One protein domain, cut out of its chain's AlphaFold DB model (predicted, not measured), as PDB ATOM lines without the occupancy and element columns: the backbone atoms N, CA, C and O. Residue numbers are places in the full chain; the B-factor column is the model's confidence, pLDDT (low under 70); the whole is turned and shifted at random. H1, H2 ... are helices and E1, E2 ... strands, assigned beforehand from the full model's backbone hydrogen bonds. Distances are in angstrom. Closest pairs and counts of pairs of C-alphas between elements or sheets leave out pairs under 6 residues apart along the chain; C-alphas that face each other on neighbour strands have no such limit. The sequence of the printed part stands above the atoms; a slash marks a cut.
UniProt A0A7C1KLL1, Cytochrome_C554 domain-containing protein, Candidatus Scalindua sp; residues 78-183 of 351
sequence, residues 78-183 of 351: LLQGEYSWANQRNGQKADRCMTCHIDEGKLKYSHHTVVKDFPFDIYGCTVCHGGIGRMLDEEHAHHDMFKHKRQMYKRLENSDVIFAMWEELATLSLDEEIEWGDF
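What this domain is: This is residues 78 to 183 of the 351 residues of the protein "Cytochrome_C554 domain-containing protein" of Candidatus Scalindua sp (UniProt A0A7C1KLL1). A rounded body made largely of loops and short helices has one longer helix, H6, along one side, with the short H3 packing on it from near the middle of the body. The small hairpin of E1 and E2 meets the last residues of H6 through E1, H7 folds back onto H6, and H1, H4 and H5 are set round the outside on loops. The printed part has 106 residues, with two named strands followed by seven named helices; the two strands make an antiparallel sheet, E1 - E2. The class is mostly helix, though under half of the residues are in named elements. The whole is compact, with a radius of gyration of the C-alphas of 13.7 A and spans of 33 by 33 by 28 A.

Where its parts are: E1, residues 78 to 82, begins at C-alpha 78 (212.922, 194.865, 195.219) and is 10.2 A long. E2 is residues 92 to 95, 10.1 A. H1 is residues 104 to 110, 9.7 A. H2, residues 120 to 123, is 5.2 A long, and H3, residues 126 to 129, is 4.8 A. H4 is residues 138 to 141, 5.3 A, and H5 is residues 149 to 154, 8.9 A. H6, residues 159 to 172, is 20.2 A long and begins at C-alpha 159 (211.151, 172.318, 210.763). H7, residues 180 to 183, is 5.7 A long and ends at C-alpha 183 (203.473, 176.420, 200.273).

How they stand to each other: H6 is the hub, touching three helices. It touches H3 with residues 165 to 169 alone; the closest C-alphas, of Val 127 and Met 165, are 6.6 A apart. With residues 169 to 172 alone it only just touches H2, with 3 pairs of C-alphas within 8 A, the closest those of Tyr 123 and Leu 172 at 6.2 A. It touches H7, closest at the C-alphas of Glu 167 and Trp 180, 4.6 A. The closest C-alphas of E1 and H6 are those of Gln 80 and Leu 172, 5.4 A. E1 and E2 form an antiparallel hairpin, their directions at 139 degrees, with N 79 and O 93 at 2.9 A and N 93 and O 81 at 3.3 A, both within hydrogen-bond range. H3 and H5 are close but not clearly touching, the C-alphas of His 129 and Met 152 being 6.9 A apart. H1 and H4 touch no helix. In H1, H5 and H6 every O i to N i+4 pair is within hydrogen-bond range; H2, H3, H4 and H7 are too short for such a pair.

The domain as a whole: The C-alphas farthest apart, of Glu 139 and Glu 177, are 37.7 A apart. The printed part has no cut. The links H2 to H3 and H5 to H6 are tight, and no link is long. Residues 156 to 161, of which 159 to 161 belong to H6, stand free. The mean pLDDT of the printed part is 87.1; residues 81 to 91 are under 70.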
ATOM      1  N   LEU A  78     213.431 194.442 193.916       82.94
ATOM      2  CA  LEU A  78     212.922 194.865 195.219       82.94
ATOM      3  C   LEU A  78     211.917 193.821 195.685       82.94
ATOM      4  O   LEU A  78     210.855 193.662 195.094       82.94
ATOM      5  N   LEU A  79     212.293 193.102 196.729       81.00
ATOM      6  CA  LEU A  79     211.465 192.077 197.335       81.00
ATOM      7  C   LEU A  79     210.546 192.742 198.364       81.00
ATOM      8  O   LEU A  79     210.981 193.639 199.091       81.00
ATOM      9  N   GLN A  80     209.287 192.306 198.430       74.75
ATOM     10  CA  GLN A  80     208.367 192.792 199.457       74.75
ATOM     11  C   GLN A  80     208.889 192.459 200.870       74.75
ATOM     12  O   GLN A  80     209.573 191.455 201.090       74.75
ATOM     13  N   GLY A  81     208.582 193.339 201.825       66.56
ATOM     14  CA  GLY A  81     209.036 193.250 203.215       66.56
ATOM     15  C   GLY A  81     210.332 194.016 203.529       66.56
ATOM     16  O   GLY A  81     211.042 194.528 202.658       66.56
ATOM     17  N   GLU A  82     210.643 194.107 204.823       58.62
ATOM     18  CA  GLU A  82     211.848 194.766 205.338       58.62
ATOM     19  C   GLU A  82     212.841 193.749 205.904       58.62
ATOM     20  O   GLU A  82     212.465 192.720 206.466       58.62
ATOM     21  N   TYR A  83     214.136 194.043 205.789       57.16
ATOM     22  CA  TYR A  83     215.121 193.314 206.578       57.16
ATOM     23  C   TYR A  83     215.039 193.737 208.055       57.16
ATOM     24  O   TYR A  83     214.987 194.925 208.368       57.16
ATOM     25  N   SER A  84     215.076 192.763 208.971       48.78
ATOM     26  CA  SER A  84     215.175 193.036 210.409       48.78
ATOM     27  C   SER A  84     216.579 193.521 210.786       48.78
ATOM     28  O   SER A  84     217.584 192.895 210.429       48.78
ATOM     29  N   TRP A  85     216.634 194.579 211.604       44.84
ATOM     30  CA  TRP A  85     217.853 195.111 212.230       44.84
ATOM     31  C   TRP A  85     218.686 194.038 212.946       44.84
ATOM     32  O   TRP A  85     219.911 194.152 213.001       44.84
ATOM     33  N   ALA A  86     218.048 192.978 213.456       46.62
ATOM     34  CA  ALA A  86     218.721 191.872 214.137       46.62
ATOM     35  C   ALA A  86     219.761 191.160 213.249       46.62
ATOM     36  O   ALA A  86     220.750 190.641 213.760       46.62
ATOM     37  N   ASN A  87     219.585 191.203 211.925       53.88
ATOM     38  CA  ASN A  87     220.493 190.585 210.957       53.88
ATOM     39  C   ASN A  87     221.503 191.578 210.358       53.88
ATOM     40  O   ASN A  87     222.123 191.265 209.345       53.88
ATOM     41  N   GLN A  88     221.642 192.784 210.929       53.09
ATOM     42  CA  GLN A  88     222.488 193.872 210.404       53.09
ATOM     43  C   GLN A  88     222.160 194.264 208.950       53.09
ATOM     44  O   GLN A  88     222.986 194.817 208.222       53.09
ATOM     45  N   ARG A  89     220.937 193.976 208.503       59.09
ATOM     46  CA  ARG A  89     220.437 194.312 207.173       59.09
ATOM     47  C   ARG A  89     219.344 195.365 207.372       59.09
ATOM     48  O   ARG A  89     218.303 195.057 207.928       59.09
ATOM     49  N   ASN A  90     219.585 196.607 206.949       55.91
ATOM     50  CA  ASN A  90     218.618 197.709 207.085       55.91
ATOM     51  C   ASN A  90     217.964 198.053 205.740       55.91
ATOM     52  O   ASN A  90     218.654 198.097 204.721       55.91
ATOM     53  N   GLY A  91     216.663 198.352 205.724       67.69
ATOM     54  CA  GLY A  91     215.921 198.847 204.552       67.69
ATOM     55  C   GLY A  91     215.261 197.760 203.691       67.69
ATOM     56  O   GLY A  91     215.279 196.582 204.044       67.69
ATOM     57  N   GLN A  92     214.725 198.167 202.534       73.06
ATOM     58  CA  GLN A  92     213.947 197.308 201.628       73.06
ATOM     59  C   GLN A  92     214.700 196.055 201.201       73.06
ATOM     60  O   GLN A  92     215.871 196.114 200.798       73.06
ATOM     61  N   LYS A  93     214.027 194.912 201.262       81.00
ATOM     62  CA  LYS A  93     214.628 193.664 200.831       81.00
ATOM     63  C   LYS A  93     214.959 193.728 199.339       81.00
ATOM     64  O   LYS A  93     214.191 194.245 198.537       81.00
ATOM     65  N   ALA A  94     216.154 193.276 198.972       87.94
ATOM     66  CA  ALA A  94     216.617 193.356 197.595       87.94
ATOM     67  C   ALA A  94     217.508 192.172 197.230       87.94
ATOM     68  O   ALA A  94     218.310 191.724 198.059       87.94
ATOM     69  N   ASP A  95     217.378 191.739 195.981       92.44
ATOM     70  CA  ASP A  95     218.161 190.687 195.345       92.44
ATOM     71  C   ASP A  95     218.800 191.233 194.058       92.44
ATOM     72  O   ASP A  95     218.150 191.885 193.240       92.44
ATOM     73  N   ARG A  96     220.108 191.031 193.916       94.12
ATOM     74  CA  ARG A  96     220.941 191.492 192.804       94.12
ATOM     75  C   ARG A  96     221.717 190.345 192.167       94.12
ATOM     76  O   ARG A  96     222.630 190.605 191.383       94.12
ATOM     77  N   CYS A  97     221.369 189.086 192.448       94.50
ATOM     78  CA  CYS A  97     222.068 187.916 191.910       94.50
ATOM     79  C   CYS A  97     222.107 187.939 190.373       94.50
ATOM     80  O   CYS A  97     223.138 187.649 189.759       94.50
ATOM     81  N   MET A  98     221.019 188.397 189.745       93.94
ATOM     82  CA  MET A  98     220.917 188.559 188.292       93.94
ATOM     83  C   MET A  98     221.812 189.667 187.722       93.94
ATOM     84  O   MET A  98     221.880 189.795 186.509       93.94
ATOM     85  N   THR A  99     222.523 190.451 188.541       94.75
ATOM     86  CA  THR A  99     223.560 191.385 188.063       94.75
ATOM     87  C   THR A  99     224.786 190.640 187.537       94.75
ATOM     88  O   THR A  99     225.374 191.055 186.538       94.75
ATOM     89  N   CYS A 100     225.165 189.538 188.189       94.88
ATOM     90  CA  CYS A 100     226.278 188.683 187.768       94.88
ATOM     91  C   CYS A 100     225.773 187.489 186.944       94.88
ATOM     92  O   CYS A 100     226.396 187.097 185.959       94.88
ATOM     93  N   HIS A 101     224.605 186.945 187.296       94.06
ATOM     94  CA  HIS A 101     223.942 185.861 186.575       94.06
ATOM     95  C   HIS A 101     222.969 186.405 185.523       94.06
ATOM     96  O   HIS A 101     221.760 186.223 185.621       94.06
ATOM     97  N   ILE A 102     223.496 187.099 184.511       93.12
ATOM     98  CA  ILE A 102     222.652 187.813 183.537       93.12
ATOM     99  C   ILE A 102     222.001 186.920 182.472       93.12
ATOM    100  O   ILE A 102     221.097 187.371 181.771       93.12
ATOM    101  N   ASP A 103     222.445 185.668 182.340       93.81
ATOM    102  CA  ASP A 103     221.899 184.712 181.374       93.81
ATOM    103  C   ASP A 103     220.579 184.112 181.888       93.81
ATOM    104  O   ASP A 103     220.530 183.012 182.444       93.81
ATOM    105  N   GLU A 104     219.492 184.862 181.708       91.06
ATOM    106  CA  GLU A 104     218.153 184.456 182.146       91.06
ATOM    107  C   GLU A 104     217.678 183.166 181.470       91.06
ATOM    108  O   GLU A 104     216.933 182.396 182.073       91.06
ATOM    109  N   GLY A 105     218.127 182.901 180.239       93.25
ATOM    110  CA  GLY A 105     217.831 181.661 179.527       93.25
ATOM    111  C   GLY A 105     218.432 180.452 180.241       93.25
ATOM    112  O   GLY A 105     217.717 179.493 180.538       93.25
ATOM    113  N   LYS A 106     219.722 180.519 180.600       93.88
ATOM    114  CA  LYS A 106     220.381 179.471 181.401       93.88
ATOM    115  C   LYS A 106     219.772 179.337 182.794       93.88
ATOM    116  O   LYS A 106     219.635 178.211 183.280       93.88
ATOM    117  N   LEU A 107     219.388 180.448 183.426       93.75
ATOM    118  CA  LEU A 107     218.715 180.419 184.726       93.75
ATOM    119  C   LEU A 107     217.362 179.712 184.638       93.75
ATOM    120  O   LEU A 107     217.139 178.768 185.394       93.75
ATOM    121  N   LYS A 108     216.501 180.095 183.686       95.06
ATOM    122  CA  LYS A 108     215.194 179.459 183.451       95.06
ATOM    123  C   LYS A 108     215.338 177.982 183.104       95.06
ATOM    124  O   LYS A 108     214.597 177.170 183.640       95.06
ATOM    125  N   TYR A 109     216.317 177.616 182.277       94.88
ATOM    126  CA  TYR A 109     216.597 176.215 181.957       94.88
ATOM    127  C   TYR A 109     216.985 175.408 183.206       94.88
ATOM    128  O   TYR A 109     216.452 174.325 183.450       94.88
ATOM    129  N   SER A 110     217.860 175.964 184.046       92.81
ATOM    130  CA  SER A 110     218.305 175.312 185.287       92.81
ATOM    131  C   SER A 110     217.219 175.264 186.372       92.81
ATOM    132  O   SER A 110     217.313 174.443 187.276       92.81
ATOM    133  N   HIS A 111     216.183 176.106 186.265       94.88
ATOM    134  CA  HIS A 111     215.077 176.238 187.222       94.88
ATOM    135  C   HIS A 111     213.708 175.926 186.599       94.88
ATOM    136  O   HIS A 111     212.683 176.387 187.095       94.88
ATOM    137  N   HIS A 112     213.658 175.158 185.509       93.62
ATOM    138  CA  HIS A 112     212.429 174.944 184.736       93.62
ATOM    139  C   HIS A 112     211.283 174.320 185.556       93.62
ATOM    140  O   HIS A 112     210.120 174.533 185.230       93.62
ATOM    141  N   THR A 113     211.601 173.593 186.632       91.88
ATOM    142  CA  THR A 113     210.628 172.984 187.554       91.88
ATOM    143  C   THR A 113     210.026 173.962 188.564       91.88
ATOM    144  O   THR A 113     208.984 173.655 189.140       91.88
ATOM    145  N   VAL A 114     210.657 175.119 188.796       93.81
ATOM    146  CA  VAL A 114     210.263 176.068 189.856       93.81
ATOM    147  C   VAL A 114     209.942 177.463 189.335       93.81
ATOM    148  O   VAL A 114     209.081 178.127 189.893       93.81
ATOM    149  N   VAL A 115     210.568 177.903 188.239       93.75
ATOM    150  CA  VAL A 115     210.479 179.291 187.751       93.75
ATOM    151  C   VAL A 115     209.078 179.690 187.277       93.75
ATOM    152  O   VAL A 115     208.761 180.874 187.245       93.75
ATOM    153  N   LYS A 116     208.234 178.710 186.921       92.38
ATOM    154  CA  LYS A 116     206.817 178.937 186.590       92.38
ATOM    155  C   LYS A 116     206.040 179.447 187.806       92.38
ATOM    156  O   LYS A 116     205.227 180.351 187.663       92.38
ATOM    157  N   ASP A 117     206.308 178.867 188.974       91.56
ATOM    158  CA  ASP A 117     205.606 179.176 190.222       91.56
ATOM    159  C   ASP A 117     206.330 180.274 191.020       91.56
ATOM    160  O   ASP A 117     205.704 181.013 191.771       91.56
ATOM    161  N   PHE A 118     207.649 180.393 190.834       93.75
ATOM    162  CA  PHE A 118     208.525 181.323 191.543       93.75
ATOM    163  C   PHE A 118     209.379 182.130 190.556       93.75
ATOM    164  O   PHE A 118     210.571 181.849 190.384       93.75
ATOM    165  N   PRO A 119     208.791 183.114 189.856       93.00
ATOM    166  CA  PRO A 119     209.543 183.956 188.942       93.00
ATOM    167  C   PRO A 119     210.539 184.847 189.707       93.00
ATOM    168  O   PRO A 119     210.274 185.333 190.811       93.00
ATOM    169  N   PHE A 120     211.726 185.034 189.121       91.50
ATOM    170  CA  PHE A 120     212.861 185.674 189.795       91.50
ATOM    171  C   PHE A 120     212.609 187.139 190.164       91.50
ATOM    172  O   PHE A 120     213.143 187.612 191.158       91.50
ATOM    173  N   ASP A 121     211.799 187.855 189.390       88.62
ATOM    174  CA  ASP A 121     211.440 189.259 189.611       88.62
ATOM    175  C   ASP A 121     210.469 189.483 190.779       88.62
ATOM    176  O   ASP A 121     210.322 190.616 191.230       88.62
ATOM    177  N   ILE A 122     209.861 188.415 191.301       89.00
ATOM    178  CA  ILE A 122     208.999 188.450 192.490       89.00
ATOM    179  C   ILE A 122     209.727 187.856 193.697       89.00
ATOM    180  O   ILE A 122     209.768 188.462 194.766       89.00
ATOM    181  N   TYR A 123     210.321 186.673 193.524       91.75
ATOM    182  CA  TYR A 123     210.858 185.891 194.641       91.75
ATOM    183  C   TYR A 123     212.373 186.023 194.818       91.75
ATOM    184  O   TYR A 123     212.901 185.717 195.884       91.75
ATOM    185  N   GLY A 124     213.100 186.492 193.804       92.19
ATOM    186  CA  GLY A 124     214.560 186.514 193.827       92.19
ATOM    187  C   GLY A 124     215.185 185.114 193.879       92.19
ATOM    188  O   GLY A 124     214.531 184.087 193.701       92.19
ATOM    189  N   CYS A 125     216.493 185.073 194.112       93.31
ATOM    190  CA  CYS A 125     217.274 183.847 194.255       93.31
ATOM    191  C   CYS A 125     217.475 183.488 195.735       93.31
ATOM    192  O   CYS A 125     217.510 182.307 196.096       93.31
ATOM    193  N   THR A 126     217.600 184.494 196.610       92.75
ATOM    194  CA  THR A 126     218.031 184.276 197.997       92.75
ATOM    195  C   THR A 126     217.027 183.536 198.877       92.75
ATOM    196  O   THR A 126     217.436 182.939 199.867       92.75
ATOM    197  N   VAL A 127     215.736 183.517 198.533       91.81
ATOM    198  CA  VAL A 127     214.712 182.798 199.322       91.81
ATOM    199  C   VAL A 127     215.043 181.297 199.396       91.81
ATOM    200  O   VAL A 127     215.114 180.678 200.463       91.81
ATOM    201  N   CYS A 128     215.344 180.701 198.241       93.88
ATOM    202  CA  CYS A 128     215.704 179.287 198.152       93.88
ATOM    203  C   CYS A 128     217.202 179.057 198.392       93.88
ATOM    204  O   CYS A 128     217.591 178.088 199.045       93.88
ATOM    205  N   HIS A 129     218.059 179.949 197.888       93.88
ATOM    206  CA  HIS A 129     219.507 179.748 197.929       93.88
ATOM    207  C   HIS A 129     220.191 180.298 199.186       93.88
ATOM    208  O   HIS A 129     221.319 179.904 199.457       93.88
ATOM    209  N   GLY A 130     219.562 181.165 199.976       91.69
ATOM    210  CA  GLY A 130     220.255 181.931 201.015       91.69
ATOM    211  C   GLY A 130     221.171 182.997 200.410       91.69
ATOM    212  O   GLY A 130     220.870 183.553 199.358       91.69
ATOM    213  N   GLY A 131     222.301 183.285 201.053       91.06
ATOM    214  CA  GLY A 131     223.229 184.305 200.566       91.06
ATOM    215  C   GLY A 131     222.913 185.738 201.010       91.06
ATOM    216  O   GLY A 131     222.053 186.012 201.865       91.06
ATOM    217  N   ILE A 132     223.634 186.684 200.404       90.38
ATOM    218  CA  ILE A 132     223.478 188.121 200.651       90.38
ATOM    219  C   ILE A 132     223.143 188.830 199.336       90.38
ATOM    220  O   ILE A 132     224.001 189.426 198.691       90.38
ATOM    221  N   GLY A 133     221.862 188.818 198.962       90.19
ATOM    222  CA  GLY A 133     221.378 189.295 197.658       90.19
ATOM    223  C   GLY A 133     221.687 190.757 197.323       90.19
ATOM    224  O   GLY A 133     221.593 191.147 196.170       90.19
ATOM    225  N   ARG A 134     222.095 191.588 198.286       89.56
ATOM    226  CA  ARG A 134     222.500 192.983 198.029       89.56
ATOM    227  C   ARG A 134     223.944 193.142 197.559       89.56
ATOM    228  O   ARG A 134     224.281 194.210 197.039       89.56
ATOM    229  N   MET A 135     224.784 192.139 197.792       90.81
ATOM    230  CA  MET A 135     226.204 192.211 197.469       90.81
ATOM    231  C   MET A 135     226.418 192.082 195.965       90.81
ATOM    232  O   MET A 135     225.631 191.458 195.254       90.81
ATOM    233  N   LEU A 136     227.472 192.731 195.484       91.38
ATOM    234  CA  LEU A 136     227.839 192.777 194.067       91.38
ATOM    235  C   LEU A 136     229.186 192.102 193.797       91.38
ATOM    236  O   LEU A 136     229.687 192.121 192.674       91.38
ATOM    237  N   ASP A 137     229.775 191.501 194.819       90.00
ATOM    238  CA  ASP A 137     230.969 190.689 194.720       90.00
ATOM    239  C   ASP A 137     230.633 189.225 195.037       90.00
ATOM    240  O   ASP A 137     229.720 188.916 195.803       90.00
ATOM    241  N   GLU A 138     231.365 188.315 194.400       90.25
ATOM    242  CA  GLU A 138     231.079 186.880 194.451       90.25
ATOM    243  C   GLU A 138     231.227 186.288 195.857       90.25
ATOM    244  O   GLU A 138     230.435 185.432 196.246       90.25
ATOM    245  N   GLU A 139     232.234 186.728 196.610       90.50
ATOM    246  CA  GLU A 139     232.561 186.179 197.925       90.50
ATOM    247  C   GLU A 139     231.451 186.480 198.934       90.50
ATOM    248  O   GLU A 139     230.911 185.561 199.552       90.50
ATOM    249  N   HIS A 140     231.047 187.747 199.050       90.94
ATOM    250  CA  HIS A 140     230.031 188.150 200.015       90.94
ATOM    251  C   HIS A 140     228.620 187.791 199.544       90.94
ATOM    252  O   HIS A 140     227.789 187.417 200.370       90.94
ATOM    253  N   ALA A 141     228.324 187.842 198.237       91.50
ATOM    254  CA  ALA A 141     227.013 187.423 197.731       91.50
ATOM    255  C   ALA A 141     226.733 185.943 198.025       91.50
ATOM    256  O   ALA A 141     225.603 185.583 198.367       91.50
ATOM    257  N   HIS A 142     227.764 185.096 197.936       93.94
ATOM    258  CA  HIS A 142     227.666 183.659 198.177       93.94
ATOM    259  C   HIS A 142     227.905 183.242 199.636       93.94
ATOM    260  O   HIS A 142     227.846 182.044 199.930       93.94
ATOM    261  N   HIS A 143     228.166 184.183 200.546       92.38
ATOM    262  CA  HIS A 143     228.312 183.882 201.968       92.38
ATOM    263  C   HIS A 143     227.005 183.287 202.516       92.38
ATOM    264  O   HIS A 143     225.945 183.890 202.372       92.38
ATOM    265  N   ASP A 144     227.073 182.096 203.120       90.88
ATOM    266  CA  ASP A 144     225.913 181.295 203.555       90.88
ATOM    267  C   ASP A 144     224.919 180.929 202.434       90.88
ATOM    268  O   ASP A 144     223.717 180.771 202.666       90.88
ATOM    269  N   MET A 145     225.405 180.792 201.196       93.38
ATOM    270  CA  MET A 145     224.585 180.374 200.059       93.38
ATOM    271  C   MET A 145     224.675 178.865 199.789       93.38
ATOM    272  O   MET A 145     225.750 178.264 199.754       93.38
ATOM    273  N   PHE A 146     223.531 178.260 199.487       94.75
ATOM    274  CA  PHE A 146     223.374 176.868 199.087       94.75
ATOM    275  C   PHE A 146     223.253 176.780 197.562       94.75
ATOM    276  O   PHE A 146     222.215 177.074 196.973       94.75
ATOM    277  N   LYS A 147     224.333 176.366 196.892       89.75
ATOM    278  CA  LYS A 147     224.460 176.464 195.425       89.75
ATOM    279  C   LYS A 147     223.602 175.460 194.656       89.75
ATOM    280  O   LYS A 147     223.222 175.715 193.522       89.75
ATOM    281  N   HIS A 148     223.336 174.300 195.244       90.81
ATOM    282  CA  HIS A 148     222.663 173.196 194.563       90.81
ATOM    283  C   HIS A 148     221.732 172.434 195.507       90.81
ATOM    284  O   HIS A 148     221.939 172.439 196.721       90.81
ATOM    285  N   LYS A 149     220.766 171.688 194.945       91.25
ATOM    286  CA  LYS A 149     219.727 170.933 195.674       91.25
ATOM    287  C   LYS A 149     220.255 170.220 196.922       91.25
ATOM    288  O   LYS A 149     219.810 170.489 198.031       91.25
ATOM    289  N   ARG A 150     221.298 169.392 196.788       91.25
ATOM    290  CA  ARG A 150     221.887 168.664 197.932       91.25
ATOM    291  C   ARG A 150     222.361 169.572 199.079       91.25
ATOM    292  O   ARG A 150     222.290 169.157 200.226       91.25
ATOM    293  N   GLN A 151     222.885 170.763 198.790       93.31
ATOM    294  CA  GLN A 151     223.284 171.726 199.820       93.31
ATOM    295  C   GLN A 151     222.060 172.361 200.480       93.31
ATOM    296  O   GLN A 151     222.032 172.455 201.699       93.31
ATOM    297  N   MET A 152     221.027 172.706 199.709       93.94
ATOM    298  CA  MET A 152     219.789 173.268 200.263       93.94
ATOM    299  C   MET A 152     219.127 172.298 201.246       93.94
ATOM    300  O   MET A 152     218.757 172.703 202.338       93.94
ATOM    301  N   TYR A 153     219.061 171.000 200.934       91.00
ATOM    302  CA  TYR A 153     218.527 170.008 201.881       91.00
ATOM    303  C   TYR A 153     219.370 169.865 203.153       91.00
ATOM    304  O   TYR A 153     218.824 169.527 204.197       91.00
ATOM    305  N   LYS A 154     220.677 170.159 203.117       89.00
ATOM    306  CA  LYS A 154     221.497 170.166 204.340       89.00
ATOM    307  C   LYS A 154     221.113 171.293 205.298       89.00
ATOM    308  O   LYS A 154     221.356 171.140 206.487       89.00
ATOM    309  N   ARG A 155     220.499 172.379 204.804       90.62
ATOM    310  CA  ARG A 155     220.030 173.495 205.641       90.62
ATOM    311  C   ARG A 155     218.770 173.155 206.437       90.62
ATOM    312  O   ARG A 155     218.448 173.867 207.377       90.62
ATOM    313  N   LEU A 156     218.068 172.067 206.096       91.12
ATOM    314  CA  LEU A 156     216.916 171.555 206.848       91.12
ATOM    315  C   LEU A 156     217.358 170.896 208.163       91.12
ATOM    316  O   LEU A 156     217.278 169.679 208.342       91.12
ATOM    317  N   GLU A 157     217.848 171.703 209.097       91.00
ATOM    318  CA  GLU A 157     218.284 171.237 210.413       91.00
ATOM    319  C   GLU A 157     217.100 170.919 211.337       91.00
ATOM    320  O   GLU A 157     217.178 169.992 212.150       91.00
ATOM    321  N   ASN A 158     216.003 171.661 211.190       94.94
ATOM    322  CA  ASN A 158     214.745 171.533 211.925       94.94
ATOM    323  C   ASN A 158     213.576 172.043 211.054       94.94
ATOM    324  O   ASN A 158     213.800 172.558 209.953       94.94
ATOM    325  N   SER A 159     212.334 171.885 211.520       94.00
ATOM    326  CA  SER A 159     211.151 172.318 210.763       94.00
ATOM    327  C   SER A 159     211.047 173.834 210.598       94.00
ATOM    328  O   SER A 159     210.446 174.304 209.638       94.00
ATOM    329  N   ASP A 160     211.626 174.610 211.511       94.31
ATOM    330  CA  ASP A 160     211.465 176.067 211.529       94.31
ATOM    331  C   ASP A 160     212.134 176.701 210.303       94.31
ATOM    332  O   ASP A 160     211.656 177.702 209.780       94.31
ATOM    333  N   VAL A 161     213.171 176.053 209.761       94.00
ATOM    334  CA  VAL A 161     213.820 176.456 208.506       94.00
ATOM    335  C   VAL A 161     212.851 176.429 207.323       94.00
ATOM    336  O   VAL A 161     212.831 177.363 206.521       94.00
ATOM    337  N   ILE A 162     212.058 175.358 207.179       94.06
ATOM    338  CA  ILE A 162     211.113 175.262 206.060       94.06
ATOM    339  C   ILE A 162     209.907 176.179 206.283       94.06
ATOM    340  O   ILE A 162     209.436 176.787 205.327       94.06
ATOM    341  N   PHE A 163     209.465 176.354 207.533       93.75
ATOM    342  CA  PHE A 163     208.392 177.294 207.865       93.75
ATOM    343  C   PHE A 163     208.784 178.740 207.576       93.75
ATOM    344  O   PHE A 163     208.017 179.437 206.920       93.75
ATOM    345  N   ALA A 164     209.992 179.157 207.962       93.38
ATOM    346  CA  ALA A 164     210.504 180.486 207.649       93.38
ATOM    347  C   ALA A 164     210.566 180.727 206.134       93.38
ATOM    348  O   ALA A 164     210.186 181.792 205.660       93.38
ATOM    349  N   MET A 165     210.984 179.721 205.354       94.12
ATOM    350  CA  MET A 165     210.977 179.836 203.895       94.12
ATOM    351  C   MET A 165     209.550 179.949 203.336       94.12
ATOM    352  O   MET A 165     209.313 180.761 202.450       94.12
ATOM    353  N   TRP A 166     208.589 179.159 203.819       93.88
ATOM    354  CA  TRP A 166     207.194 179.249 203.364       93.88
ATOM    355  C   TRP A 166     206.530 180.576 203.743       93.88
ATOM    356  O   TRP A 166     205.776 181.128 202.948       93.88
ATOM    357  N   GLU A 167     206.834 181.111 204.922       92.00
ATOM    358  CA  GLU A 167     206.398 182.442 205.349       92.00
ATOM    359  C   GLU A 167     207.008 183.542 204.473       92.00
ATOM    360  O   GLU A 167     206.315 184.470 204.055       92.00
ATOM    361  N   GLU A 168     208.284 183.402 204.116       91.25
ATOM    362  CA  GLU A 168     208.958 184.301 203.186       91.25
ATOM    363  C   GLU A 168     208.327 184.246 201.786       91.25
ATOM    364  O   GLU A 168     208.110 185.292 201.181       91.25
ATOM    365  N   LEU A 169     207.964 183.060 201.288       92.19
ATOM    366  CA  LEU A 169     207.237 182.916 200.022       92.19
ATOM    367  C   LEU A 169     205.843 183.557 200.074       92.19
ATOM    368  O   LEU A 169     205.455 184.227 199.123       92.19
ATOM    369  N   ALA A 170     205.108 183.401 201.176       90.62
ATOM    370  CA  ALA A 170     203.809 184.053 201.343       90.62
ATOM    371  C   ALA A 170     203.937 185.576 201.396       90.62
ATOM    372  O   ALA A 170     203.213 186.274 200.702       90.62
ATOM    373  N   THR A 171     204.931 186.092 202.119       89.06
ATOM    374  CA  THR A 171     205.204 187.536 202.202       89.06
ATOM    375  C   THR A 171     205.551 188.149 200.841       89.06
ATOM    376  O   THR A 171     205.290 189.324 200.608       89.06
ATOM    377  N   LEU A 172     206.181 187.377 199.952       89.31
ATOM    378  CA  LEU A 172     206.555 187.824 198.608       89.31
ATOM    379  C   LEU A 172     205.459 187.593 197.563       89.31
ATOM    380  O   LEU A 172     205.596 188.057 196.431       89.31
ATOM    381  N   SER A 173     204.398 186.872 197.921       88.81
ATOM    382  CA  SER A 173     203.253 186.652 197.049       88.81
ATOM    383  C   SER A 173     202.596 187.979 196.672       88.81
ATOM    384  O   SER A 173     202.448 188.874 197.497       88.81
ATOM    385  N   LEU A 174     202.167 188.095 195.415       86.19
ATOM    386  CA  LEU A 174     201.350 189.229 194.969       86.19
ATOM    387  C   LEU A 174     199.883 189.103 195.404       86.19
ATOM    388  O   LEU A 174     199.153 190.090 195.372       86.19
ATOM    389  N   ASP A 175     199.457 187.890 195.750       85.00
ATOM    390  CA  ASP A 175     198.108 187.591 196.214       85.00
ATOM    391  C   ASP A 175     198.066 187.654 197.745       85.00
ATOM    392  O   ASP A 175     198.746 186.870 198.413       85.00
ATOM    393  N   GLU A 176     197.276 188.592 198.276       79.38
ATOM    394  CA  GLU A 176     197.086 188.822 199.713       79.38
ATOM    395  C   GLU A 176     196.321 187.678 200.405       79.38
ATOM    396  O   GLU A 176     196.349 187.587 201.632       79.38
ATOM    397  N   GLU A 177     195.654 186.794 199.650       84.62
ATOM    398  CA  GLU A 177     194.972 185.613 200.197       84.62
ATOM    399  C   GLU A 177     195.924 184.429 200.432       84.62
ATOM    400  O   GLU A 177     195.539 183.458 201.089       84.62
ATOM    401  N   ILE A 178     197.152 184.486 199.903       84.31
ATOM    402  CA  ILE A 178     198.130 183.405 200.043       84.31
ATOM    403  C   ILE A 178     198.772 183.451 201.428       84.31
ATOM    404  O   ILE A 178     199.449 184.407 201.808       84.31
ATOM    405  N   GLU A 179     198.644 182.346 202.157       86.19
ATOM    406  CA  GLU A 179     199.288 182.151 203.447       86.19
ATOM    407  C   GLU A 179     200.472 181.183 203.329       86.19
ATOM    408  O   GLU A 179     200.606 180.384 202.399       86.19
ATOM    409  N   TRP A 180     201.343 181.180 204.340       85.25
ATOM    410  CA  TRP A 180     202.493 180.270 204.402       85.25
ATOM    411  C   TRP A 180     202.085 178.785 204.252       85.25
ATOM    412  O   TRP A 180     202.829 177.973 203.700       85.25
ATOM    413  N   GLY A 181     200.877 178.423 204.702       83.44
ATOM    414  CA  GLY A 181     200.329 177.067 204.627       83.44
ATOM    415  C   GLY A 181     200.018 176.570 203.207       83.44
ATOM    416  O   GLY A 181     199.891 175.350 203.006       83.44
ATOM    417  N   ASP A 182     199.923 177.473 202.227       84.56
ATOM    418  CA  ASP A 182     199.733 177.143 200.810       84.56
ATOM    419  C   ASP A 182     201.013 176.590 200.173       84.56
ATOM    420  O   ASP A 182     200.953 175.768 199.258       84.56
ATOM    421  N   PHE A 183     202.179 176.921 200.735       89.50
ATOM    422  CA  PHE A 183     203.473 176.420 200.273       89.50
ATOM    423  C   PHE A 183     203.882 175.084 200.894       89.50
ATOM    424  O   PHE A 183     204.960 174.582 200.591       89.50
TER     425      PHE A 183